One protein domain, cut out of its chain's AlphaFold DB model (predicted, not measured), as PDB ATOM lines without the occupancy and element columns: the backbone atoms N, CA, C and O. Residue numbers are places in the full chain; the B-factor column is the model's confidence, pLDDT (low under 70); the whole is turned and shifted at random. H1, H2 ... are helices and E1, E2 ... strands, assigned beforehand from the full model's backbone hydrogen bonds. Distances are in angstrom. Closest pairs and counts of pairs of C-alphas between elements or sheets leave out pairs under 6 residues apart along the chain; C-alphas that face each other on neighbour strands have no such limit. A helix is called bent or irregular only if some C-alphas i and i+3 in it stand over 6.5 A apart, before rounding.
ATOM      1  N   SER A   9       0.230  13.311 -24.202       70.69
ATOM      2  CA  SER A   9      -0.401  12.659 -25.346       70.69
ATOM      3  C   SER A   9      -1.165  13.665 -26.213       70.69
ATOM      4  O   SER A   9      -0.943  13.728 -27.422       70.69
ATOM      5  N   SER A  10      -1.927  14.563 -25.589       72.31
ATOM      6  CA  SER A  10      -2.679  15.635 -26.240       72.31
ATOM      7  C   SER A  10      -1.750  16.636 -26.931       72.31
ATOM      8  O   SER A  10      -2.022  17.102 -28.038       72.31
ATOM      9  N   LEU A  11      -0.610  16.950 -26.306       69.25
ATOM     10  CA  LEU A  11       0.405  17.846 -26.870       69.25
ATOM     11  C   LEU A  11       1.133  17.228 -28.070       69.25
ATOM     12  O   LEU A  11       1.433  17.920 -29.045       69.25
ATOM     13  N   MET A  12       1.434  15.934 -28.003       67.62
ATOM     14  CA  MET A  12       2.187  15.225 -29.034       67.62
ATOM     15  C   MET A  12       1.322  14.821 -30.217       67.62
ATOM     16  O   MET A  12       1.722  14.958 -31.376       67.62
ATOM     17  N   PHE A  13       0.146  14.282 -29.949       67.69
ATOM     18  CA  PHE A  13      -0.669  13.665 -30.975       67.69
ATOM     19  C   PHE A  13      -1.800  14.569 -31.473       67.69
ATOM     20  O   PHE A  13      -2.345  14.321 -32.555       67.69
ATOM     21  N   GLY A  14      -2.053  15.684 -30.781       67.12
ATOM     22  CA  GLY A  14      -3.139  16.599 -31.106       67.12
ATOM     23  C   GLY A  14      -4.482  15.883 -30.929       67.12
ATOM     24  O   GLY A  14      -4.646  15.164 -29.959       67.12
ATOM     25  N   PRO A  15      -5.439  16.013 -31.865       59.16
ATOM     26  CA  PRO A  15      -6.727  15.316 -31.775       59.16
ATOM     27  C   PRO A  15      -6.645  13.804 -32.050       59.16
ATOM     28  O   PRO A  15      -7.669  13.130 -32.097       59.16
ATOM     29  N   ARG A  16      -5.456  13.267 -32.345       57.34
ATOM     30  CA  ARG A  16      -5.252  11.819 -32.417       57.34
ATOM     31  C   ARG A  16      -4.808  11.406 -31.027       57.34
ATOM     32  O   ARG A  16      -3.821  11.944 -30.587       57.34
ATOM     33  N   ASP A  17      -5.439  10.444 -30.376       69.38
ATOM     34  CA  ASP A  17      -4.977   9.987 -29.051       69.38
ATOM     35  C   ASP A  17      -4.029   8.775 -29.159       69.38
ATOM     36  O   ASP A  17      -3.850   8.004 -28.219       69.38
ATOM     37  N   SER A  18      -3.452   8.535 -30.347       78.12
ATOM     38  CA  SER A  18      -2.694   7.314 -30.626       78.12
ATOM     39  C   SER A  18      -1.667   7.437 -31.754       78.12
ATOM     40  O   SER A  18      -1.728   8.316 -32.621       78.12
ATOM     41  N   LEU A  19      -0.760   6.455 -31.790       83.94
ATOM     42  CA  LEU A  19       0.134   6.191 -32.917       83.94
ATOM     43  C   LEU A  19      -0.664   5.847 -34.187       83.94
ATOM     44  O   LEU A  19      -1.696   5.177 -34.139       83.94
ATOM     45  N   SER A  20      -0.166   6.295 -35.336       86.94
ATOM     46  CA  SER A  20      -0.669   5.940 -36.664       86.94
ATOM     47  C   SER A  20      -0.269   4.519 -37.061       86.94
ATOM     48  O   SER A  20       0.726   3.986 -36.577       86.94
ATOM     49  N   ASP A  21      -0.971   3.925 -38.031       89.31
ATOM     50  CA  ASP A  21      -0.626   2.590 -38.546       89.31
ATOM     51  C   ASP A  21       0.813   2.496 -39.061       89.31
ATOM     52  O   ASP A  21       1.435   1.440 -38.973       89.31
ATOM     53  N   ARG A  22       1.364   3.591 -39.595       89.69
ATOM     54  CA  ARG A  22       2.764   3.646 -40.026       89.69
ATOM     55  C   ARG A  22       3.718   3.540 -38.836       89.69
ATOM     56  O   ARG A  22       4.688   2.798 -38.910       89.69
ATOM     57  N   GLU A  23       3.443   4.275 -37.761       90.56
ATOM     58  CA  GLU A  23       4.251   4.261 -36.535       90.56
ATOM     59  C   GLU A  23       4.119   2.901 -35.824       90.56
ATOM     60  O   GLU A  23       5.121   2.319 -35.426       90.56
ATOM     61  N   LEU A  24       2.912   2.325 -35.767       91.44
ATOM     62  CA  LEU A  24       2.682   0.980 -35.227       91.44
ATOM     63  C   LEU A  24       3.423  -0.105 -36.016       91.44
ATOM     64  O   LEU A  24       3.993  -1.012 -35.415       91.44
ATOM     65  N   ARG A  25       3.452  -0.011 -37.352       91.75
ATOM     66  CA  ARG A  25       4.263  -0.911 -38.188       91.75
ATOM     67  C   ARG A  25       5.752  -0.739 -37.914       91.75
ATOM     68  O   ARG A  25       6.444  -1.737 -37.801       91.75
ATOM     69  N   ALA A  26       6.232   0.491 -37.734       91.94
ATOM     70  CA  ALA A  26       7.632   0.726 -37.387       91.94
ATOM     71  C   ALA A  26       8.017   0.054 -36.055       91.94
ATOM     72  O   ALA A  26       9.087  -0.539 -35.970       91.94
ATOM     73  N   VAL A  27       7.131   0.079 -35.051       92.44
ATOM     74  CA  VAL A  27       7.329  -0.669 -33.796       92.44
ATOM     75  C   VAL A  27       7.284  -2.181 -34.041       92.44
ATOM     76  O   VAL A  27       8.136  -2.903 -33.532       92.44
ATOM     77  N   TYR A  28       6.328  -2.674 -34.837       92.44
ATOM     78  CA  TYR A  28       6.207  -4.102 -35.166       92.44
ATOM     79  C   TYR A  28       7.455  -4.652 -35.868       92.44
ATOM     80  O   TYR A  28       7.916  -5.752 -35.569       92.44
ATOM     81  N   ASP A  29       7.996  -3.877 -36.806       91.62
ATOM     82  CA  ASP A  29       9.114  -4.266 -37.655       91.62
ATOM     83  C   ASP A  29      10.482  -4.032 -37.000       91.62
ATOM     84  O   ASP A  29      11.484  -4.481 -37.565       91.62
ATOM     85  N   ALA A  30      10.537  -3.364 -35.842       92.25
ATOM     86  CA  ALA A  30      11.769  -3.095 -35.105       92.25
ATOM     87  C   ALA A  30      12.500  -4.394 -34.722       92.25
ATOM     88  O   ALA A  30      11.869  -5.404 -34.401       92.25
ATOM     89  N   SER A  31      13.837  -4.362 -34.732       89.50
ATOM     90  CA  SER A  31      14.698  -5.490 -34.337       89.50
ATOM     91  C   SER A  31      14.334  -6.015 -32.952       89.50
ATOM     92  O   SER A  31      14.073  -7.203 -32.820       89.50
ATOM     93  N   SER A  32      14.168  -5.126 -31.975       87.12
ATOM     94  CA  SER A  32      13.771  -5.450 -30.598       87.12
ATOM     95  C   SER A  32      12.476  -6.258 -30.532       87.12
ATOM     96  O   SER A  32      12.363  -7.231 -29.794       87.12
ATOM     97  N   THR A  33      11.490  -5.899 -31.354       90.62
ATOM     98  CA  THR A  33      10.210  -6.610 -31.431       90.62
ATOM     99  C   THR A  33      10.366  -7.981 -32.095       90.62
ATOM    100  O   THR A  33       9.696  -8.942 -31.707       90.62
ATOM    101  N   ARG A  34      11.263  -8.111 -33.082       91.12
ATOM    102  CA  ARG A  34      11.592  -9.405 -33.706       91.12
ATOM    103  C   ARG A  34      12.347 -10.320 -32.747       91.12
ATOM    104  O   ARG A  34      12.018 -11.499 -32.681       91.12
ATOM    105  N   GLU A  35      13.307  -9.778 -32.010       91.19
ATOM    106  CA  GLU A  35      14.081 -10.482 -30.984       91.19
ATOM    107  C   GLU A  35      13.167 -10.963 -29.862       91.19
ATOM    108  O   GLU A  35      13.168 -12.147 -29.535       91.19
ATOM    109  N   LEU A  36      12.286 -10.088 -29.376       91.06
ATOM    110  CA  LEU A  36      11.233 -10.444 -28.434       91.06
ATOM    111  C   LEU A  36      10.374 -11.599 -28.963       91.06
ATOM    112  O   LEU A  36      10.157 -12.593 -28.270       91.06
ATOM    113  N   ARG A  37       9.879 -11.489 -30.203       93.25
ATOM    114  CA  ARG A  37       9.066 -12.539 -30.833       93.25
ATOM    115  C   ARG A  37       9.820 -13.864 -30.906       93.25
ATOM    116  O   ARG A  37       9.232 -14.906 -30.619       93.25
ATOM    117  N   GLN A  38      11.086 -13.832 -31.311       91.94
ATOM    118  CA  GLN A  38      11.926 -15.020 -31.408       91.94
ATOM    119  C   GLN A  38      12.148 -15.641 -30.024       91.94
ATOM    120  O   GLN A  38      11.831 -16.814 -29.834       91.94
ATOM    121  N   GLY A  39      12.589 -14.851 -29.045       90.88
ATOM    122  CA  GLY A  39      12.851 -15.319 -27.686       90.88
ATOM    123  C   GLY A  39      11.595 -15.844 -26.990       90.88
ATOM    124  O   GLY A  39      11.660 -16.800 -26.218       90.88
ATOM    125  N   LEU A  40      10.422 -15.268 -27.258       90.75
ATOM    126  CA  LEU A  40       9.153 -15.812 -26.770       90.75
ATOM    127  C   LEU A  40       8.792 -17.136 -27.443       90.75
ATOM    128  O   LEU A  40       8.359 -18.049 -26.750       90.75
ATOM    129  N   ASN A  41       8.991 -17.268 -28.754       91.81
ATOM    130  CA  ASN A  41       8.715 -18.518 -29.462       91.81
ATOM    131  C   ASN A  41       9.657 -19.658 -29.032       91.81
ATOM    132  O   ASN A  41       9.234 -20.810 -28.989       91.81
ATOM    133  N   GLU A  42      10.909 -19.346 -28.694       91.00
ATOM    134  CA  GLU A  42      11.875 -20.312 -28.153       91.00
ATOM    135  C   GLU A  42      11.503 -20.765 -26.733       91.00
ATOM    136  O   GLU A  42      11.531 -21.958 -26.435       91.00
ATOM    137  N   ARG A  43      11.109 -19.827 -25.861       89.00
ATOM    138  CA  ARG A  43      10.714 -20.122 -24.472       89.00
ATOM    139  C   ARG A  43       9.336 -20.773 -24.365       89.00
ATOM    140  O   ARG A  43       9.106 -21.580 -23.470       89.00
ATOM    141  N   MET A  44       8.416 -20.404 -25.253       88.50
ATOM    142  CA  MET A  44       7.021 -20.844 -25.252       88.50
ATOM    143  C   MET A  44       6.534 -21.117 -26.685       88.50
ATOM    144  O   MET A  44       5.835 -20.292 -27.290       88.50
ATOM    145  N   PRO A  45       6.871 -22.290 -27.242       88.69
ATOM    146  CA  PRO A  45       6.430 -22.673 -28.575       88.69
ATOM    147  C   PRO A  45       4.901 -22.735 -28.672       88.69
ATOM    148  O   PRO A  45       4.225 -23.266 -27.792       88.69
ATOM    149  N   GLY A  46       4.348 -22.222 -29.771       86.56
ATOM    150  CA  GLY A  46       2.906 -22.260 -30.044       86.56
ATOM    151  C   GLY A  46       2.106 -21.081 -29.485       86.56
ATOM    152  O   GLY A  46       0.904 -21.001 -29.737       86.56
ATOM    153  N   LEU A  47       2.746 -20.135 -28.790       85.81
ATOM    154  CA  LEU A  47       2.088 -18.902 -28.365       85.81
ATOM    155  C   LEU A  47       1.827 -17.986 -29.586       85.81
ATOM    156  O   LEU A  47       2.763 -17.657 -30.322       85.81
ATOM    157  N   PRO A  48       0.578 -17.549 -29.838       90.75
ATOM    158  CA  PRO A  48       0.261 -16.758 -31.019       90.75
ATOM    159  C   PRO A  48       0.773 -15.320 -30.874       90.75
ATOM    160  O   PRO A  48       0.203 -14.505 -30.146       90.75
ATOM    161  N   TRP A  49       1.815 -14.981 -31.637       92.12
ATOM    162  CA  TRP A  49       2.412 -13.639 -31.658       92.12
ATOM    163  C   TRP A  49       1.397 -12.517 -31.929       92.12
ATOM    164  O   TRP A  49       1.505 -11.435 -31.361       92.12
ATOM    165  N   SER A  50       0.387 -12.768 -32.765       91.31
ATOM    166  CA  SER A  50      -0.656 -11.784 -33.081       91.31
ATOM    167  C   SER A  50      -1.442 -11.327 -31.849       91.31
ATOM    168  O   SER A  50      -1.766 -10.145 -31.749       91.31
ATOM    169  N   GLY A  51      -1.711 -12.231 -30.901       90.56
ATOM    170  CA  GLY A  51      -2.374 -11.895 -29.640       90.56
ATOM    171  C   GLY A  51      -1.488 -11.019 -28.757       90.56
ATOM    172  O   GLY A  51      -1.921  -9.965 -28.297       90.56
ATOM    173  N   ILE A  52      -0.217 -11.404 -28.605       91.56
ATOM    174  CA  ILE A  52       0.784 -10.649 -27.832       91.56
ATOM    175  C   ILE A  52       0.945  -9.240 -28.401       91.56
ATOM    176  O   ILE A  52       0.864  -8.251 -27.676       91.56
ATOM    177  N   TRP A  53       1.105  -9.141 -29.719       93.50
ATOM    178  CA  TRP A  53       1.208  -7.865 -30.410       93.50
ATOM    179  C   TRP A  53      -0.041  -6.996 -30.228       93.50
ATOM    180  O   TRP A  53       0.077  -5.784 -30.057       93.50
ATOM    181  N   GLY A  54      -1.233  -7.600 -30.224       91.69
ATOM    182  CA  GLY A  54      -2.482  -6.900 -29.924       91.69
ATOM    183  C   GLY A  54      -2.455  -6.216 -28.555       91.69
ATOM    184  O   GLY A  54      -2.834  -5.049 -28.451       91.69
ATOM    185  N   HIS A  55      -1.933  -6.900 -27.533       91.06
ATOM    186  CA  HIS A  55      -1.755  -6.330 -26.196       91.06
ATOM    187  C   HIS A  55      -0.683  -5.238 -26.161       91.06
ATOM    188  O   HIS A  55      -0.953  -4.157 -25.645       91.06
ATOM    189  N   ILE A  56       0.488  -5.462 -26.773       92.00
ATOM    190  CA  ILE A  56       1.545  -4.440 -26.866       92.00
ATOM    191  C   ILE A  56       0.981  -3.168 -27.503       92.00
ATOM    192  O   ILE A  56       1.096  -2.087 -26.932       92.00
ATOM    193  N   ARG A  57       0.298  -3.298 -28.648       91.44
ATOM    194  CA  ARG A  57      -0.337  -2.182 -29.360       91.44
ATOM    195  C   ARG A  57      -1.320  -1.414 -28.478       91.44
ATOM    196  O   ARG A  57      -1.355  -0.189 -28.569       91.44
ATOM    197  N   ALA A  58      -2.114  -2.108 -27.665       89.00
ATOM    198  CA  ALA A  58      -3.065  -1.478 -26.754       89.00
ATOM    199  C   ALA A  58      -2.370  -0.688 -25.631       89.00
ATOM    200  O   ALA A  58      -2.908   0.318 -25.182       89.00
ATOM    201  N   CYS A  59      -1.164  -1.092 -25.218       89.44
ATOM    202  CA  CYS A  59      -0.380  -0.397 -24.196       89.44
ATOM    203  C   CYS A  59       0.358   0.847 -24.717       89.44
ATOM    204  O   CYS A  59       0.595   1.772 -23.946       89.44
ATOM    205  N   LEU A  60       0.709   0.911 -26.009       87.94
ATOM    206  CA  LEU A  60       1.541   1.997 -26.556       87.94
ATOM    207  C   LEU A  60       1.007   3.423 -26.302       87.94
ATOM    208  O   LEU A  60       1.824   4.284 -25.979       87.94
ATOM    209  N   PRO A  61      -0.305   3.725 -26.405       83.62
ATOM    210  CA  PRO A  61      -0.817   5.063 -26.089       83.62
ATOM    211  C   PRO A  61      -0.553   5.489 -24.639       83.62
ATOM    212  O   PRO A  61      -0.323   6.668 -24.373       83.62
ATOM    213  N   HIS A  62      -0.519   4.535 -23.704       83.88
ATOM    214  CA  HIS A  62      -0.289   4.814 -22.287       83.88
ATOM    215  C   HIS A  62       1.144   5.264 -21.990       83.88
ATOM    216  O   HIS A  62       1.359   5.968 -21.008       83.88
ATOM    217  N   LEU A  63       2.112   4.963 -22.867       82.38
ATOM    218  CA  LEU A  63       3.495   5.444 -22.733       82.38
ATOM    219  C   LEU A  63       3.597   6.979 -22.795       82.38
ATOM    220  O   LEU A  63       4.605   7.547 -22.386       82.38
ATOM    221  N   PHE A  64       2.556   7.651 -23.297       79.38
ATOM    222  CA  PHE A  64       2.493   9.105 -23.447       79.38
ATOM    223  C   PHE A  64       1.584   9.783 -22.420       79.38
ATOM    224  O   PHE A  64       1.410  10.999 -22.472       79.38
ATOM    225  N   GLN A  65       1.013   9.033 -21.476       80.06
ATOM    226  CA  GLN A  65       0.191   9.580 -20.390       80.06
ATOM    227  C   GLN A  65       1.072  10.119 -19.255       80.06
ATOM    228  O   GLN A  65       0.870   9.803 -18.087       80.06
ATOM    229  N   ILE A  66       2.071  10.930 -19.612       79.31
ATOM    230  CA  ILE A  66       2.970  11.575 -18.656       79.31
ATOM    231  C   ILE A  66       2.313  12.878 -18.189       79.31
ATOM    232  O   ILE A  66       1.990  13.732 -19.030       79.31
ATOM    233  N   PRO A  67       2.108  13.062 -16.872       78.50
ATOM    234  CA  PRO A  67       1.591  14.307 -16.335       78.50
ATOM    235  C   PRO A  67       2.513  15.475 -16.679       78.50
ATOM    236  O   PRO A  67       3.721  15.441 -16.452       78.50
ATOM    237  N   ALA A  68       1.933  16.572 -17.158       74.94
ATOM    238  CA  ALA A  68       2.672  17.800 -17.446       74.94
ATOM    239  C   ALA A  68       3.466  18.323 -16.231       74.94
ATOM    240  O   ALA A  68       4.523  18.925 -16.396       74.94
ATOM    241  N   THR A  69       2.990  18.065 -15.009       78.38
ATOM    242  CA  THR A  69       3.704  18.396 -13.769       78.38
ATOM    243  C   THR A  69       5.024  17.644 -13.623       78.38
ATOM    244  O   THR A  69       5.980  18.234 -13.136       78.38
ATOM    245  N   GLU A  70       5.110  16.386 -14.068       79.88
ATOM    246  CA  GLU A  70       6.358  15.608 -14.029       79.88
ATOM    247  C   GLU A  70       7.374  16.138 -15.043       79.88
ATOM    248  O   GLU A  70       8.550  16.297 -14.725       79.88
ATOM    249  N   ILE A  71       6.905  16.509 -16.237       78.81
ATOM    250  CA  ILE A  71       7.744  17.118 -17.279       78.81
ATOM    251  C   ILE A  71       8.319  18.451 -16.792       78.81
ATOM    252  O   ILE A  71       9.507  18.731 -16.962       78.81
ATOM    253  N   LEU A  72       7.479  19.281 -16.170       78.50
ATOM    254  CA  LEU A  72       7.901  20.556 -15.599       78.50
ATOM    255  C   LEU A  72       8.847  20.360 -14.405       78.50
ATOM    256  O   LEU A  72       9.847  21.064 -14.316       78.50
ATOM    257  N   ALA A  73       8.595  19.374 -13.541       78.19
ATOM    258  CA  ALA A  73       9.491  19.040 -12.435       78.19
ATOM    259  C   ALA A  73      10.896  18.665 -12.936       78.19
ATOM    260  O   ALA A  73      11.890  19.224 -12.468       78.19
ATOM    261  N   ALA A  74      10.978  17.795 -13.949       74.88
ATOM    262  CA  ALA A  74      12.240  17.397 -14.573       74.88
ATOM    263  C   ALA A  74      12.978  18.584 -15.223       74.88
ATOM    264  O   ALA A  74      14.210  18.633 -15.249       74.88
ATOM    265  N   ALA A  75      12.239  19.579 -15.722       72.19
ATOM    266  CA  ALA A  75      12.814  20.807 -16.260       72.19
ATOM    267  C   ALA A  75      13.451  21.703 -15.174       72.19
ATOM    268  O   ALA A  75      14.374  22.471 -15.467       72.19
ATOM    269  N   TRP A  76      12.979  21.621 -13.928       75.62
ATOM    270  CA  TRP A  76      13.381  22.510 -12.833       75.62
ATOM    271  C   TRP A  76      14.587  22.042 -12.038       75.62
ATOM    272  O   TRP A  76      15.374  22.889 -11.619       75.62
ATOM    273  N   GLU A  77      14.767  20.729 -11.878       68.88
ATOM    274  CA  GLU A  77      15.873  20.121 -11.118       68.88
ATOM    275  C   GLU A  77      17.242  20.719 -11.504       68.88
ATOM    276  O   GLU A  77      18.109  20.994 -10.674       68.88
ATOM    277  N   LYS A  78      17.416  21.037 -12.789       66.94
ATOM    278  CA  LYS A  78      18.683  21.531 -13.339       66.94
ATOM    279  C   LYS A  78      18.855  23.052 -13.235       66.94
ATOM    280  O   LYS A  78      19.935  23.567 -13.537       66.94
ATOM    281  N   HIS A  79      17.845  23.807 -12.795       75.81
ATOM    282  CA  HIS A  79      17.842  25.264 -12.930       75.81
ATOM    283  C   HIS A  79      18.400  25.999 -11.702       75.81
ATOM    284  O   HIS A  79      17.807  26.013 -10.625       75.81
ATOM    285  N   ALA A  80      19.533  26.684 -11.878       78.94
ATOM    286  CA  ALA A  80      20.233  27.383 -10.796       78.94
ATOM    287  C   ALA A  80      19.382  28.465 -10.102       78.94
ATOM    288  O   ALA A  80      19.426  28.562  -8.882       78.94
ATOM    289  N   LEU A  81      18.561  29.216 -10.853       81.81
ATOM    290  CA  LEU A  81      17.692  30.252 -10.265       81.81
ATOM    291  C   LEU A  81      16.656  29.674  -9.291       81.81
ATOM    292  O   LEU A  81      16.334  30.310  -8.295       81.81
ATOM    293  N   LEU A  82      16.151  28.463  -9.556       84.00
ATOM    294  CA  LEU A  82      15.206  27.807  -8.651       84.00
ATOM    295  C   LEU A  82      15.916  27.303  -7.395       84.00
ATOM    296  O   LEU A  82      15.383  27.439  -6.301       84.00
ATOM    297  N   ARG A  83      17.149  26.804  -7.534       84.25
ATOM    298  CA  ARG A  83      17.988  26.415  -6.389       84.25
ATOM    299  C   ARG A  83      18.373  27.596  -5.500       84.25
ATOM    300  O   ARG A  83      18.487  27.417  -4.292       84.25
ATOM    301  N   GLU A  84      18.578  28.776  -6.080       86.00
ATOM    302  CA  GLU A  84      18.826  30.004  -5.322       86.00
ATOM    303  C   GLU A  84      17.567  30.492  -4.602       86.00
ATOM    304  O   GLU A  84      17.625  30.755  -3.407       86.00
ATOM    305  N   ALA A  85      16.423  30.528  -5.289       85.75
ATOM    306  CA  ALA A  85      15.143  30.881  -4.674       85.75
ATOM    307  C   ALA A  85      14.717  29.895  -3.570       85.75
ATOM    308  O   ALA A  85      13.933  30.238  -2.691       85.75
ATOM    309  N   ALA A  86      15.231  28.666  -3.607       85.88
ATOM    310  CA  ALA A  86      15.003  27.656  -2.585       85.88
ATOM    311  C   ALA A  86      15.967  27.736  -1.388       85.88
ATOM    312  O   ALA A  86      15.904  26.891  -0.494       85.88
ATOM    313  N   ASP A  87      16.897  28.693  -1.374       86.69
ATOM    314  CA  ASP A  87      17.878  28.823  -0.306       86.69
ATOM    315  C   ASP A  87      17.270  29.472   0.941       86.69
ATOM    316  O   ASP A  87      17.157  30.692   1.026       86.69
ATOM    317  N   GLU A  88      16.920  28.654   1.934       83.06
ATOM    318  CA  GLU A  88      16.286  29.110   3.181       83.06
ATOM    319  C   GLU A  88      17.129  30.126   3.968       83.06
ATOM    320  O   GLU A  88      16.588  30.948   4.705       83.06
ATOM    321  N   ALA A  89      18.455  30.107   3.791       84.62
ATOM    322  CA  ALA A  89      19.348  31.091   4.401       84.62
ATOM    323  C   ALA A  89      19.164  32.500   3.810       84.62
ATOM    324  O   ALA A  89      19.419  33.493   4.491       84.62
ATOM    325  N   LYS A  90      18.740  32.588   2.544       86.25
ATOM    326  CA  LYS A  90      18.465  33.847   1.839       86.25
ATOM    327  C   LYS A  90      16.988  34.225   1.892       86.25
ATOM    328  O   LYS A  90      16.677  35.410   1.941       86.25
ATOM    329  N   HIS A  91      16.110  33.224   1.882       87.06
ATOM    330  CA  HIS A  91      14.675  33.384   1.700       87.06
ATOM    331  C   HIS A  91      13.903  32.652   2.803       87.06
ATOM    332  O   HIS A  91      13.815  31.420   2.779       87.06
ATOM    333  N   PRO A  92      13.342  33.368   3.794       85.88
ATOM    334  CA  PRO A  92      12.615  32.739   4.886       85.88
ATOM    335  C   PRO A  92      11.353  32.007   4.386       85.88
ATOM    336  O   PRO A  92      10.747  32.427   3.400       85.88
ATOM    337  N   PRO A  93      10.866  30.964   5.089       81.88
ATOM    338  CA  PRO A  93       9.805  30.086   4.578       81.88
ATOM    339  C   PRO A  93       8.465  30.751   4.228       81.88
ATOM    340  O   PRO A  93       7.690  30.210   3.441       81.88
ATOM    341  N   GLY A  94       8.172  31.916   4.812       84.88
ATOM    342  CA  GLY A  94       6.966  32.691   4.511       84.88
ATOM    343  C   GLY A  94       7.067  33.553   3.250       84.88
ATOM    344  O   GLY A  94       6.042  34.047   2.783       84.88
ATOM    345  N   GLU A  95       8.269  33.748   2.703       89.31
ATOM    346  CA  GLU A  95       8.491  34.554   1.505       89.31
ATOM    347  C   GLU A  95       7.998  33.812   0.256       89.31
ATOM    348  O   GLU A  95       8.276  32.628   0.057       89.31
ATOM    349  N   ILE A  96       7.244  34.522  -0.585       91.81
ATOM    350  CA  ILE A  96       6.778  34.023  -1.879       91.81
ATOM    351  C   ILE A  96       7.630  34.675  -2.959       91.81
ATOM    352  O   ILE A  96       7.595  35.892  -3.142       91.81
ATOM    353  N   LEU A  97       8.349  33.849  -3.709       92.19
ATOM    354  CA  LEU A  97       9.214  34.278  -4.797       92.19
ATOM    355  C   LEU A  97       8.604  33.876  -6.132       92.19
ATOM    356  O   LEU A  97       8.164  32.742  -6.316       92.19
ATOM    357  N   VAL A  98       8.615  34.798  -7.090       92.50
ATOM    358  CA  VAL A  98       8.265  34.504  -8.482       92.50
ATOM    359  C   VAL A  98       9.558  34.452  -9.275       92.50
ATOM    360  O   VAL A  98      10.223  35.470  -9.454       92.50
ATOM    361  N   VAL A  99       9.924  33.260  -9.740       89.38
ATOM    362  CA  VAL A  99      11.161  33.033 -10.489       89.38
ATOM    363  C   VAL A  99      10.834  32.971 -11.980       89.38
ATOM    364  O   VAL A  99      10.258  31.975 -12.436       89.38
ATOM    365  N   PRO A 100      11.183  34.002 -12.771       88.06
ATOM    366  CA  PRO A 100      11.024  33.948 -14.214       88.06
ATOM    367  C   PRO A 100      12.074  33.012 -14.818       88.06
ATOM    368  O   PRO A 100      13.283  33.186 -14.655       88.06
ATOM    369  N   MET A 101      11.612  32.022 -15.571       81.94
ATOM    370  CA  MET A 101      12.446  31.165 -16.400       81.94
ATOM    371  C   MET A 101      12.417  31.718 -17.825       81.94
ATOM    372  O   MET A 101      11.435  31.587 -18.556       81.94
ATOM    373  N   HIS A 102      13.491  32.408 -18.212       70.75
ATOM    374  CA  HIS A 102      13.622  32.974 -19.555       70.75
ATOM    375  C   HIS A 102      13.570  31.889 -20.640       70.75
ATOM    376  O   HIS A 102      13.914  30.740 -20.370       70.75
ATOM    377  N   LYS A 103      13.201  32.280 -21.872       65.94
ATOM    378  CA  LYS A 103      13.086  31.424 -23.071       65.94
ATOM    379  C   LYS A 103      14.300  30.507 -23.254       65.94
ATOM    380  O   LYS A 103      15.275  30.871 -23.912       65.94
ATOM    381  N   ARG A 104      14.240  29.310 -22.683       69.19
ATOM    382  CA  ARG A 104      15.226  28.248 -22.856       69.19
ATOM    383  C   ARG A 104      14.493  26.982 -23.247       69.19
ATOM    384  O   ARG A 104      13.379  26.734 -22.792       69.19
ATOM    385  N   ALA A 105      15.117  26.223 -24.139       75.69
ATOM    386  CA  ALA A 105      14.665  24.879 -24.431       75.69
ATOM    387  C   ALA A 105      14.962  23.995 -23.215       75.69
ATOM    388  O   ALA A 105      16.077  23.994 -22.691       75.69
ATOM    389  N   PHE A 106      13.949  23.262 -22.780       80.75
ATOM    390  CA  PHE A 106      14.045  22.208 -21.793       80.75
ATOM    391  C   PHE A 106      14.060  20.884 -22.534       80.75
ATOM    392  O   PHE A 106      13.186  20.627 -23.361       80.75
ATOM    393  N   THR A 107      15.058  20.060 -22.238       83.88
ATOM    394  CA  THR A 107      15.131  18.698 -22.755       83.88
ATOM    395  C   THR A 107      14.838  17.735 -21.620       83.88
ATOM    396  O   THR A 107      15.523  17.760 -20.594       83.88
ATOM    397  N   VAL A 108      13.817  16.906 -21.806       85.50
ATOM    398  CA  VAL A 108      13.411  15.863 -20.865       85.50
ATOM    399  C   VAL A 108      13.401  14.542 -21.611       85.50
ATOM    400  O   VAL A 108      12.786  14.442 -22.668       85.50
ATOM    401  N   THR A 109      14.075  13.542 -21.059       88.50
ATOM    402  CA  THR A 109      14.075  12.180 -21.591       88.50
ATOM    403  C   THR A 109      13.370  11.282 -20.586       88.50
ATOM    404  O   THR A 109      13.706  11.293 -19.401       88.50
ATOM    405  N   HIS A 110      12.387  10.522 -21.056       87.06
ATOM    406  CA  HIS A 110      11.692   9.497 -20.286       87.06
ATOM    407  C   HIS A 110      11.941   8.125 -20.909       87.06
ATOM    408  O   HIS A 110      11.991   8.008 -22.131       87.06
ATOM    409  N   HIS A 111      12.020   7.088 -20.072       90.81
ATOM    410  CA  HIS A 111      12.245   5.710 -20.515       90.81
ATOM    411  C   HIS A 111      11.051   4.801 -20.181       90.81
ATOM    412  O   HIS A 111      11.141   3.972 -19.270       90.81
ATOM    413  N   PRO A 112       9.877   4.990 -20.817       89.12
ATOM    414  CA  PRO A 112       8.718   4.161 -20.524       89.12
ATOM    415  C   PRO A 112       8.932   2.733 -21.048       89.12
ATOM    416  O   PRO A 112       9.580   2.510 -22.072       89.12
ATOM    417  N   ARG A 113       8.374   1.749 -20.337       91.25
ATOM    418  CA  ARG A 113       8.580   0.324 -20.623       91.25
ATOM    419  C   ARG A 113       7.258  -0.406 -20.790       91.25
ATOM    420  O   ARG A 113       6.300  -0.145 -20.067       91.25
ATOM    421  N   VAL A 114       7.224  -1.348 -21.727       91.81
ATOM    422  CA  VAL A 114       6.150  -2.339 -21.840       91.81
ATOM    423  C   VAL A 114       6.696  -3.666 -21.347       91.81
ATOM    424  O   VAL A 114       7.490  -4.306 -22.032       91.81
ATOM    425  N   GLU A 115       6.271  -4.072 -20.160       92.56
ATOM    426  CA  GLU A 115       6.653  -5.347 -19.564       92.56
ATOM    427  C   GLU A 115       5.656  -6.446 -19.944       92.56
ATOM    428  O   GLU A 115       4.438  -6.258 -19.912       92.56
ATOM    429  N   LEU A 116       6.179  -7.614 -20.299       90.56
ATOM    430  CA  LEU A 116       5.400  -8.774 -20.706       90.56
ATOM    431  C   LEU A 116       5.433  -9.812 -19.595       90.56
ATOM    432  O   LEU A 116       6.505 -10.240 -19.171       90.56
ATOM    433  N   PHE A 117       4.254 -10.253 -19.163       90.00
ATOM    434  CA  PHE A 117       4.097 -11.247 -18.108       90.00
ATOM    435  C   PHE A 117       3.296 -12.453 -18.598       90.00
ATOM    436  O   PHE A 117       2.352 -12.310 -19.376       90.00
ATOM    437  N   PHE A 118       3.627 -13.635 -18.084       84.88
ATOM    438  CA  PHE A 118       2.825 -14.847 -18.232       84.88
ATOM    439  C   PHE A 118       2.773 -15.590 -16.903       84.88
ATOM    440  O   PHE A 118       3.803 -15.825 -16.278       84.88
ATOM    441  N   GLU A 119       1.560 -15.883 -16.430       87.25
ATOM    442  CA  GLU A 119       1.310 -16.474 -15.104       87.25
ATOM    443  C   GLU A 119       2.024 -15.743 -13.944       87.25
ATOM    444  O   GLU A 119       2.442 -16.348 -12.961       87.25
ATOM    445  N   GLY A 120       2.159 -14.415 -14.053       88.19
ATOM    446  CA  GLY A 120       2.831 -13.576 -13.053       88.19
ATOM    447  C   GLY A 120       4.360 -13.559 -13.149       88.19
ATOM    448  O   GLY A 120       5.007 -12.850 -12.385       88.19
ATOM    449  N   VAL A 121       4.947 -14.289 -14.100       87.38
ATOM    450  CA  VAL A 121       6.388 -14.284 -14.369       87.38
ATOM    451  C   VAL A 121       6.692 -13.275 -15.470       87.38
ATOM    452  O   VAL A 121       6.087 -13.332 -16.543       87.38
ATOM    453  N   LYS A 122       7.635 -12.355 -15.220       90.44
ATOM    454  CA  LYS A 122       8.140 -11.436 -16.246       90.44
ATOM    455  C   LYS A 122       8.871 -12.246 -17.311       90.44
ATOM    456  O   LYS A 122       9.851 -12.929 -17.022       90.44
ATOM    457  N   LEU A 123       8.369 -12.173 -18.531       88.81
ATOM    458  CA  LEU A 123       8.973 -12.790 -19.697       88.81
ATOM    459  C   LEU A 123      10.019 -11.865 -20.293       88.81
ATOM    460  O   LEU A 123      11.135 -12.293 -20.559       88.81
ATOM    461  N   ASP A 124       9.655 -10.612 -20.534       90.38
ATOM    462  CA  ASP A 124      10.506  -9.678 -21.259       90.38
ATOM    463  C   ASP A 124      10.032  -8.235 -21.081       90.38
ATOM    464  O   ASP A 124       8.983  -7.992 -20.475       90.38
ATOM    465  N   GLU A 125      10.774  -7.282 -21.638       91.81
ATOM    466  CA  GLU A 125      10.357  -5.884 -21.711       91.81
ATOM    467  C   GLU A 125      10.787  -5.191 -23.009       91.81
ATOM    468  O   GLU A 125      11.821  -5.489 -23.598       91.81
ATOM    469  N   LEU A 126       9.979  -4.227 -23.446       91.81
ATOM    470  CA  LEU A 126      10.337  -3.275 -24.493       91.81
ATOM    471  C   LEU A 126      10.577  -1.915 -23.845       91.81
ATOM    472  O   LEU A 126       9.650  -1.329 -23.285       91.81
ATOM    473  N   GLU A 127      11.807  -1.420 -23.935       92.38
ATOM    474  CA  GLU A 127      12.197  -0.104 -23.431       92.38
ATOM    475  C   GLU A 127      12.178   0.932 -24.555       92.38
ATOM    476  O   GLU A 127      12.802   0.761 -25.607       92.38
ATOM    477  N   PHE A 128      11.436   2.009 -24.321       92.12
ATOM    478  CA  PHE A 128      11.312   3.126 -25.240       92.12
ATOM    479  C   PHE A 128      12.090   4.320 -24.710       92.12
ATOM    480  O   PHE A 128      12.160   4.525 -23.505       92.12
ATOM    481  N   ASP A 129      12.582   5.151 -25.620       92.69
ATOM    482  CA  ASP A 129      13.141   6.458 -25.299       92.69
ATOM    483  C   ASP A 129      12.180   7.527 -25.808       92.69
ATOM    484  O   ASP A 129      11.867   7.583 -27.001       92.69
ATOM    485  N   LEU A 130      11.684   8.361 -24.902       90.06
ATOM    486  CA  LEU A 130      10.824   9.492 -25.210       90.06
ATOM    487  C   LEU A 130      11.558  10.788 -24.884       90.06
ATOM    488  O   LEU A 130      11.590  11.228 -23.736       90.06
ATOM    489  N   ASP A 131      12.114  11.412 -25.918       90.69
ATOM    490  CA  ASP A 131      12.797  12.696 -25.814       90.69
ATOM    491  C   ASP A 131      11.840  13.840 -26.131       90.69
ATOM    492  O   ASP A 131      11.238  13.894 -27.209       90.69
ATOM    493  N   LEU A 132      11.749  14.795 -25.217       88.12
ATOM    494  CA  LEU A 132      10.959  16.011 -25.329       88.12
ATOM    495  C   LEU A 132      11.887  17.217 -25.325       88.12
ATOM    496  O   LEU A 132      12.647  17.424 -24.387       88.12
ATOM    497  N   GLU A 133      11.783  18.048 -26.352       89.88
ATOM    498  CA  GLU A 133      12.414  19.359 -26.437       89.88
ATOM    499  C   GLU A 133      11.299  20.412 -26.381       89.88
ATOM    500  O   GLU A 133      10.559  20.586 -27.351       89.88
ATOM    501  N   LEU A 134      11.142  21.102 -25.251       86.44
ATOM    502  CA  LEU A 134      10.078  22.081 -25.016       86.44
ATOM    503  C   LEU A 134      10.651  23.487 -24.876       86.44
ATOM    504  O   LEU A 134      11.561  23.725 -24.092       86.44
ATOM    505  N   LEU A 135      10.091  24.444 -25.604       88.75
ATOM    506  CA  LEU A 135      10.458  25.851 -25.561       88.75
ATOM    507  C   LEU A 135       9.257  26.675 -25.103       88.75
ATOM    508  O   LEU A 135       8.310  26.879 -25.864       88.75
ATOM    509  N   PHE A 136       9.338  27.186 -23.877       86.62
ATOM    510  CA  PHE A 136       8.354  28.113 -23.330       86.62
ATOM    511  C   PHE A 136       8.726  29.552 -23.687       86.62
ATOM    512  O   PHE A 136       9.870  29.976 -23.522       86.62
ATOM    513  N   GLU A 137       7.754  30.324 -24.171       87.81
ATOM    514  CA  GLU A 137       7.924  31.758 -24.398       87.81
ATOM    515  C   GLU A 137       8.006  32.533 -23.084       87.81
ATOM    516  O   GLU A 137       8.782  33.482 -22.968       87.81
ATOM    517  N   THR A 138       7.207  32.102 -22.112       86.81
ATOM    518  CA  THR A 138       7.219  32.559 -20.729       86.81
ATOM    519  C   THR A 138       6.972  31.355 -19.830       86.81
ATOM    520  O   THR A 138       6.141  30.497 -20.134       86.81
ATOM    521  N   LEU A 139       7.710  31.273 -18.733       87.75
ATOM    522  CA  LEU A 139       7.486  30.295 -17.680       87.75
ATOM    523  C   LEU A 139       7.871  30.957 -16.366       87.75
ATOM    524  O   LEU A 139       9.012  31.376 -16.202       87.75
ATOM    525  N   GLU A 140       6.925  31.075 -15.446       90.56
ATOM    526  CA  GLU A 140       7.208  31.514 -14.080       90.56
ATOM    527  C   GLU A 140       6.981  30.346 -13.130       90.56
ATOM    528  O   GLU A 140       6.036  29.572 -13.296       90.56
ATOM    529  N   VAL A 141       7.832  30.234 -12.120       90.56
ATOM    530  CA  VAL A 141       7.659  29.272 -11.033       90.56
ATOM    531  C   VAL A 141       7.511  30.052  -9.744       90.56
ATOM    532  O   VAL A 141       8.326  30.923  -9.440       90.56
ATOM    533  N   ILE A 142       6.459  29.751  -8.992       92.44
ATOM    534  CA  ILE A 142       6.264  30.302  -7.658       92.44
ATOM    535  C   ILE A 142       6.951  29.380  -6.668       92.44
ATOM    536  O   ILE A 142       6.630  28.189  -6.599       92.44
ATOM    537  N   VAL A 143       7.873  29.949  -5.905       92.00
ATOM    538  CA  VAL A 143       8.642  29.260  -4.877       92.00
ATOM    539  C   VAL A 143       8.249  29.803  -3.511       92.00
ATOM    540  O   VAL A 143       8.138  31.013  -3.327       92.00
ATOM    541  N   GLN A 144       8.031  28.903  -2.559       92.25
ATOM    542  CA  GLN A 144       7.779  29.231  -1.161       92.25
ATOM    543  C   GLN A 144       8.376  28.136  -0.277       92.25
ATOM    544  O   GLN A 144       8.189  26.952  -0.558       92.25
ATOM    545  N   GLY A 145       9.116  28.520   0.768       89.00
ATOM    546  CA  GLY A 145       9.714  27.569   1.716       89.00
ATOM    547  C   GLY A 145      10.539  26.464   1.052       89.00
ATOM    548  O   GLY A 145      10.324  25.287   1.327       89.00
ATOM    549  N   GLY A 146      11.408  26.824   0.104       89.06
ATOM    550  CA  GLY A 146      12.269  25.855  -0.583       89.06
ATOM    551  C   GLY A 146      11.568  24.968  -1.623       89.06
ATOM    552  O   GLY A 146      12.191  24.062  -2.184       89.06
ATOM    553  N   ARG A 147      10.277  25.199  -1.898       90.06
ATOM    554  CA  ARG A 147       9.450  24.356  -2.774       90.06
ATOM    555  C   ARG A 147       8.828  25.152  -3.910       90.06
ATOM    556  O   ARG A 147       8.328  26.251  -3.696       90.06
ATOM    557  N   ALA A 148       8.785  24.565  -5.103       90.31
ATOM    558  CA  ALA A 148       7.959  25.067  -6.195       90.31
ATOM    559  C   ALA A 148       6.499  24.668  -5.954       90.31
ATOM    560  O   ALA A 148       6.190  23.478  -5.938       90.31
ATOM    561  N   ILE A 149       5.603  25.640  -5.778       91.94
ATOM    562  CA  ILE A 149       4.192  25.409  -5.411       91.94
ATOM    563  C   ILE A 149       3.208  25.620  -6.572       91.94
ATOM    564  O   ILE A 149       2.142  25.005  -6.610       91.94
ATOM    565  N   GLU A 150       3.566  26.454  -7.548       91.56
ATOM    566  CA  GLU A 150       2.756  26.740  -8.735       91.56
ATOM    567  C   GLU A 150       3.679  27.011  -9.927       91.56
ATOM    568  O   GLU A 150       4.699  27.686  -9.793       91.56
ATOM    569  N   ALA A 151       3.296  26.525 -11.105       89.62
ATOM    570  CA  ALA A 151       3.901  26.913 -12.371       89.62
ATOM    571  C   ALA A 151       2.922  27.746 -13.197       89.62
ATOM    572  O   ALA A 151       1.730  27.441 -13.270       89.62
ATOM    573  N   ARG A 152       3.433  28.774 -13.870       90.44
ATOM    574  CA  ARG A 152       2.685  29.612 -14.813       90.44
ATOM    575  C   ARG A 152       3.343  29.549 -16.188       90.44
ATOM    576  O   ARG A 152       4.078  30.463 -16.571       90.44
ATOM    577  N   PRO A 153       3.150  28.441 -16.918       87.12
ATOM    578  CA  PRO A 153       3.603  28.349 -18.292       87.12
ATOM    579  C   PRO A 153       2.734  29.226 -19.198       87.12
ATOM    580  O   PRO A 153       1.506  29.241 -19.111       87.12
ATOM    581  N   GLY A 154       3.384  29.947 -20.100       87.31
ATOM    582  CA  GLY A 154       2.728  30.632 -21.201       87.31
ATOM    583  C   GLY A 154       2.598  29.735 -22.426       87.31
ATOM    584  O   GLY A 154       2.234  28.560 -22.364       87.31
ATOM    585  N   ARG A 155       2.896  30.316 -23.581       88.38
ATOM    586  CA  ARG A 155       2.916  29.609 -24.858       88.38
ATOM    587  C   ARG A 155       4.145  28.704 -24.936       88.38
ATOM    588  O   ARG A 155       5.246  29.130 -24.596       88.38
ATOM    589  N   CYS A 156       3.960  27.474 -25.397       86.94
ATOM    590  CA  CYS A 156       5.025  26.492 -25.568       86.94
ATOM    591  C   CYS A 156       5.020  25.957 -26.997       86.94
ATOM    592  O   CYS A 156       3.964  25.745 -27.584       86.94
ATOM    593  N   GLN A 157       6.197  25.684 -27.539       89.50
ATOM    594  CA  GLN A 157       6.377  24.903 -28.760       89.50
ATOM    595  C   GLN A 157       7.478  23.879 -28.532       89.50
ATOM    596  O   GLN A 157       8.228  23.993 -27.567       89.50
ATOM    597  N   GLY A 158       7.612  22.885 -29.399       90.44
ATOM    598  CA  GLY A 158       8.638  21.888 -29.149       90.44
ATOM    599  C   GLY A 158       8.763  20.806 -30.192       90.44
ATOM    600  O   GLY A 158       8.291  20.912 -31.327       90.44
ATOM    601  N   LYS A 159       9.416  19.733 -29.782       90.81
ATOM    602  CA  LYS A 159       9.592  18.517 -30.550       90.81
ATOM    603  C   LYS A 159       9.566  17.343 -29.590       90.81
ATOM    604  O   LYS A 159      10.069  17.437 -28.480       90.81
ATOM    605  N   ALA A 160       9.001  16.244 -30.046       89.25
ATOM    606  CA  ALA A 160       9.024  14.999 -29.320       89.25
ATOM    607  C   ALA A 160       9.476  13.862 -30.234       89.25
ATOM    608  O   ALA A 160       9.075  13.789 -31.401       89.25
ATOM    609  N   THR A 161      10.330  12.999 -29.706       91.69
ATOM    610  CA  THR A 161      10.933  11.878 -30.419       91.69
ATOM    611  C   THR A 161      10.692  10.615 -29.612       91.69
ATOM    612  O   THR A 161      11.013  10.584 -28.434       91.69
ATOM    613  N   LEU A 162      10.133   9.589 -30.252       91.31
ATOM    614  CA  LEU A 162      10.038   8.250 -29.680       91.31
ATOM    615  C   LEU A 162      11.036   7.345 -30.395       91.31
ATOM    616  O   LEU A 162      11.015   7.254 -31.630       91.31
ATOM    617  N   ALA A 163      11.849   6.634 -29.632       92.69
ATOM    618  CA  ALA A 163      12.668   5.533 -30.098       92.69
ATOM    619  C   ALA A 163      12.351   4.251 -29.321       92.69
ATOM    620  O   ALA A 163      11.788   4.285 -28.233       92.69
ATOM    621  N   LEU A 164      12.681   3.118 -29.924       92.75
ATOM    622  CA  LEU A 164      12.643   1.797 -29.310       92.75
ATOM    623  C   LEU A 164      14.053   1.226 -29.425       92.75
ATOM    624  O   LEU A 164      14.528   1.031 -30.546       92.75
ATOM    625  N   GLN A 165      14.732   1.041 -28.289       84.19
ATOM    626  CA  GLN A 165      16.139   0.622 -28.217       84.19
ATOM    627  C   GLN A 165      17.050   1.383 -29.206       84.19
ATOM    628  O   GLN A 165      17.731   0.796 -30.045       84.19
ATOM    629  N   GLY A 166      17.004   2.720 -29.175       82.25
ATOM    630  CA  GLY A 166      17.799   3.578 -30.064       82.25
ATOM    631  C   GLY A 166      17.303   3.687 -31.517       82.25
ATOM    632  O   GLY A 166      17.781   4.544 -32.267       82.25
ATOM    633  N   HIS A 167      16.308   2.900 -31.939       87.81
ATOM    634  CA  HIS A 167      15.686   3.036 -33.255       87.81
ATOM    635  C   HIS A 167      14.528   4.028 -33.215       87.81
ATOM    636  O   HIS A 167      13.470   3.764 -32.646       87.81
ATOM    637  N   ARG A 168      14.704   5.180 -33.868       91.81
ATOM    638  CA  ARG A 168      13.677   6.226 -33.922       91.81
ATOM    639  C   ARG A 168      12.415   5.739 -34.641       91.81
ATOM    640  O   ARG A 168      12.414   5.580 -35.861       91.81
ATOM    641  N   ILE A 169      11.331   5.610 -33.883       90.56
ATOM    642  CA  ILE A 169       9.994   5.238 -34.354       90.56
ATOM    643  C   ILE A 169       9.282   6.455 -34.942       90.56
ATOM    644  O   ILE A 169       8.733   6.389 -36.043       90.56
ATOM    645  N   LEU A 170       9.309   7.584 -34.230       89.12
ATOM    646  CA  LEU A 170       8.698   8.828 -34.694       89.12
ATOM    647  C   LEU A 170       9.431  10.056 -34.161       89.12
ATOM    648  O   LEU A 170      10.067  10.027 -33.114       89.12
ATOM    649  N   SER A 171       9.319  11.157 -34.897       90.62
ATOM    650  CA  SER A 171       9.753  12.484 -34.464       90.62
ATOM    651  C   SER A 171       8.732  13.495 -34.951       90.62
ATOM    652  O   SER A 171       8.477  13.586 -36.155       90.62
ATOM    653  N   ARG A 172       8.162  14.274 -34.035       87.94
ATOM    654  CA  ARG A 172       7.075  15.206 -34.323       87.94
ATOM    655  C   ARG A 172       7.359  16.574 -33.726       87.94
ATOM    656  O   ARG A 172       7.849  16.680 -32.610       87.94
ATOM    657  N   ARG A 173       7.040  17.626 -34.481       89.19
ATOM    658  CA  ARG A 173       7.045  18.995 -33.957       89.19
ATOM    659  C   ARG A 173       5.739  19.246 -33.215       89.19
ATOM    660  O   ARG A 173       4.668  18.991 -33.758       89.19
ATOM    661  N   ILE A 174       5.857  19.762 -32.004       85.81
ATOM    662  CA  ILE A 174       4.752  20.278 -31.210       85.81
ATOM    663  C   ILE A 174       4.569  21.732 -31.641       85.81
ATOM    664  O   ILE A 174       5.497  22.542 -31.543       85.81
ATOM    665  N   GLY A 175       3.389  22.039 -32.181       83.56
ATOM    666  CA  GLY A 175       3.029  23.398 -32.571       83.56
ATOM    667  C   GLY A 175       2.983  24.346 -31.373       83.56
ATOM    668  O   GLY A 175       3.180  23.950 -30.229       83.56
ATOM    669  N   SER A 176       2.704  25.616 -31.639       87.44
ATOM    670  CA  SER A 176       2.540  26.595 -30.572       87.44
ATOM    671  C   SER A 176       1.240  26.329 -29.802       87.44
ATOM    672  O   SER A 176       0.151  26.588 -30.314       87.44
ATOM    673  N   VAL A 177       1.357  25.798 -28.586       83.69
ATOM    674  CA  VAL A 177       0.243  25.457 -27.695       83.69
ATOM    675  C   VAL A 177       0.217  26.413 -26.508       83.69
ATOM    676  O   VAL A 177       1.244  26.696 -25.890       83.69
ATOM    677  N   GLN A 178      -0.974  26.905 -26.176       84.75
ATOM    678  CA  GLN A 178      -1.196  27.675 -24.960       84.75
ATOM    679  C   GLN A 178      -1.386  26.717 -23.783       84.75
ATOM    680  O   GLN A 178      -2.339  25.941 -23.768       84.75
ATOM    681  N   TRP A 179      -0.497  26.785 -22.795       82.44
ATOM    682  CA  TRP A 179      -0.665  26.027 -21.560       82.44
ATOM    683  C   TRP A 179      -1.642  26.736 -20.608       82.44
ATOM    684  O   TRP A 179      -1.884  27.945 -20.757       82.44
ATOM    685  N   PRO A 180      -2.228  26.011 -19.633       78.38
ATOM    686  CA  PRO A 180      -3.020  26.625 -18.578       78.38
ATOM    687  C   PRO A 180      -2.200  27.697 -17.861       78.38
ATOM    688  O   PRO A 180      -1.059  27.455 -17.482       78.38
ATOM    689  N   GLY A 181      -2.796  28.870 -17.637       80.12
ATOM    690  CA  GLY A 181      -2.077  29.999 -17.039       80.12
ATOM    691  C   GLY A 181      -1.590  29.752 -15.607       80.12
ATOM    692  O   GLY A 181      -0.749  30.503 -15.121       80.12
ATOM    693  N   ARG A 182      -2.115  28.725 -14.926       88.31
ATOM    694  CA  ARG A 182      -1.675  28.277 -13.601       88.31
ATOM    695  C   ARG A 182      -1.779  26.764 -13.491       88.31
ATOM    696  O   ARG A 182      -2.822  26.194 -13.808       88.31
ATOM    697  N   ILE A 183      -0.717  26.144 -12.998       87.00
ATOM    698  CA  ILE A 183      -0.622  24.714 -12.723       87.00
ATOM    699  C   ILE A 183      -0.202  24.562 -11.259       87.00
ATOM    700  O   ILE A 183       0.970  24.781 -10.943       87.00
ATOM    701  N   PRO A 184      -1.140  24.242 -10.351       88.12
ATOM    702  CA  PRO A 184      -0.803  23.983  -8.959       88.12
ATOM    703  C   PRO A 184      -0.012  22.677  -8.844       88.12
ATOM    704  O   PRO A 184      -0.322  21.693  -9.516       88.12
ATOM    705  N   LEU A 185       0.987  22.652  -7.962       86.50
ATOM    706  CA  LEU A 185       1.902  21.515  -7.782       86.50
ATOM    707  C   LEU A 185       1.605  20.727  -6.497       86.50
ATOM    708  O   LEU A 185       2.476  20.068  -5.933       86.50
ATOM    709  N   GLY A 186       0.366  20.816  -6.006       85.38
ATOM    710  CA  GLY A 186      -0.071  20.148  -4.782       85.38
ATOM    711  C   GLY A 186       0.724  20.613  -3.560       85.38
ATOM    712  O   GLY A 186       0.707  21.792  -3.224       85.38
ATOM    713  N   GLN A 187       1.431  19.683  -2.910       85.06
ATOM    714  CA  GLN A 187       2.275  19.944  -1.728       85.06
ATOM    715  C   GLN A 187       3.603  20.658  -2.057       85.06
ATOM    716  O   GLN A 187       4.451  20.867  -1.183       85.06
ATOM    717  N   GLY A 188       3.802  21.006  -3.326       85.06
ATOM    718  CA  GLY A 188       5.010  21.619  -3.840       85.06
ATOM    719  C   GLY A 188       6.137  20.613  -4.068       85.06
ATOM    720  O   GLY A 188       6.309  19.647  -3.321       85.06
ATOM    721  N   ILE A 189       6.912  20.857  -5.119       85.25
ATOM    722  CA  ILE A 189       8.062  20.040  -5.505       85.25
ATOM    723  C   ILE A 189       9.304  20.598  -4.799       85.25
ATOM    724  O   ILE A 189       9.574  21.797  -4.927       85.25
ATOM    725  N   PRO A 190      10.048  19.779  -4.031       86.19
ATOM    726  CA  PRO A 190      11.275  20.229  -3.387       86.19
ATOM    727  C   PRO A 190      12.314  20.604  -4.446       86.19
ATOM    728  O   PRO A 190      12.529  19.873  -5.408       86.19
ATOM    729  N   LEU A 191      12.949  21.763  -4.274       83.44
ATOM    730  CA  LEU A 191      13.964  22.278  -5.203       83.44
ATOM    731  C   LEU A 191      15.403  21.948  -4.764       83.44
ATOM    732  O   LEU A 191      16.364  22.305  -5.448       83.44
TER     733      LEU A 191
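AT A GLANCE: This is residues 9 to 191 of the 271 residues of an uncharacterized protein of Thioflavicoccus mobilis 8321 (UniProt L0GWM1). A long, strongly twisted sheet of E2, E3, E4, E7 and E8 makes most of the length, with H2 and H4 over one face and H3 beside it at one end. At the other end a small sheet of E1, E5, E6 and E9 joins on, H5 sits where the two sheets meet, and H6 lies over the small sheet. The printed part has 183 residues, with six named helices followed by nine named strands. The long sheet is branched at E4, the small one runs E1, E5, E6, E9, both are antiparallel, and the class is mixed, helices and strands. The whole is loose, with a radius of gyration of the C-alphas of 20.3 A, and elongated, spanning 66 by 34 by 23 A.

HOW THE PARTS SIT: From the first printed residue, H1, residues 9 to 13, only grazes, with residues 11 to 13, the branched sheet of E2, residues 105 to 110, E3, residues 113 to 118, E4, residues 121 to 136, E7, residues 155 to 164, and E8, residues 167 to 178. H2, residues 21 to 29, is on that sheet at a height of 9.5 A, over E8 and along it at 25 degrees on the local plane; the closest C-alphas are those of Ala 26 and Ile 169, 5.9 A apart. H3, residues 31 to 43, is only just at the sheet's level, at a height of 3.8 A. H4, residues 49 to 64, is on the same face as H2, over E4 and only just slantwise to it at 33 degrees on the local plane. H4 is close but not clearly touching H2, with the C-alphas of Leu 24 and Arg 57 closest at 7.3 A, at a steep tilt of 60 degrees, opposite ways. H5, residues 68 to 76, is on both sheets: over E2 of the branched one at a height of 9.0 A, and, at 8.4 A, on the sheet of E1, residues 96 to 101, E5, residues 139 to 144, E6, residues 147 to 153, and E9, residues 183 to 190. H6, residues 80 to 85, is on the same face of that small sheet, making two layers, helices on one face of a sheet. E2 runs on into E3 at 10 degrees, and both pair with E4: N 108 and O 132 are 2.9 A apart, N 116 and O 124 2.8 A. E7 lies on the other side of E4 from E2, with N 131 and O 161 at 2.9 A, and forms a hairpin with E8, with N 160 and O 172 at 2.8 A. In the small sheet N 99 and O 141 are 2.8 A apart, N 142 and O 150 2.8 A, and N 148 and O 189 2.9 A. Each O i to N i+4 pair is within hydrogen-bond range in H1, H2, H3, H5 and H6, and 8 of 12 in H4.

IN THESE COORDINATES: H1 begins at C-alpha 9, (-0.401, 12.659, -25.346). H3 is 18.1 A long and H4 24.2 A; H4 has a kink of 26 degrees near residue 58 and is only just irregular, with C-alphas 58 and 61 6.9 A apart. E4 is 43.4 A long, from (6.388, -14.284, -14.369) to (8.354, 28.113, -23.330), and bends by 62 degrees at residue 124. E7 is 29.8 A long; E8, 31.0 A long, bends by 53 degrees at residue 175. E9 bends by 89 degrees at residue 187 and ends at C-alpha 190, (11.275, 20.229, -3.387).

THE WHOLE: The C-alphas farthest apart, those of Gly 46 and Lys 90, are 66.4 A apart. The printed part has no cut, and no link is long. The mean pLDDT of the printed part is 85.9; residues 11 to 17, 77 to 78 and 103 to 104 are under 70.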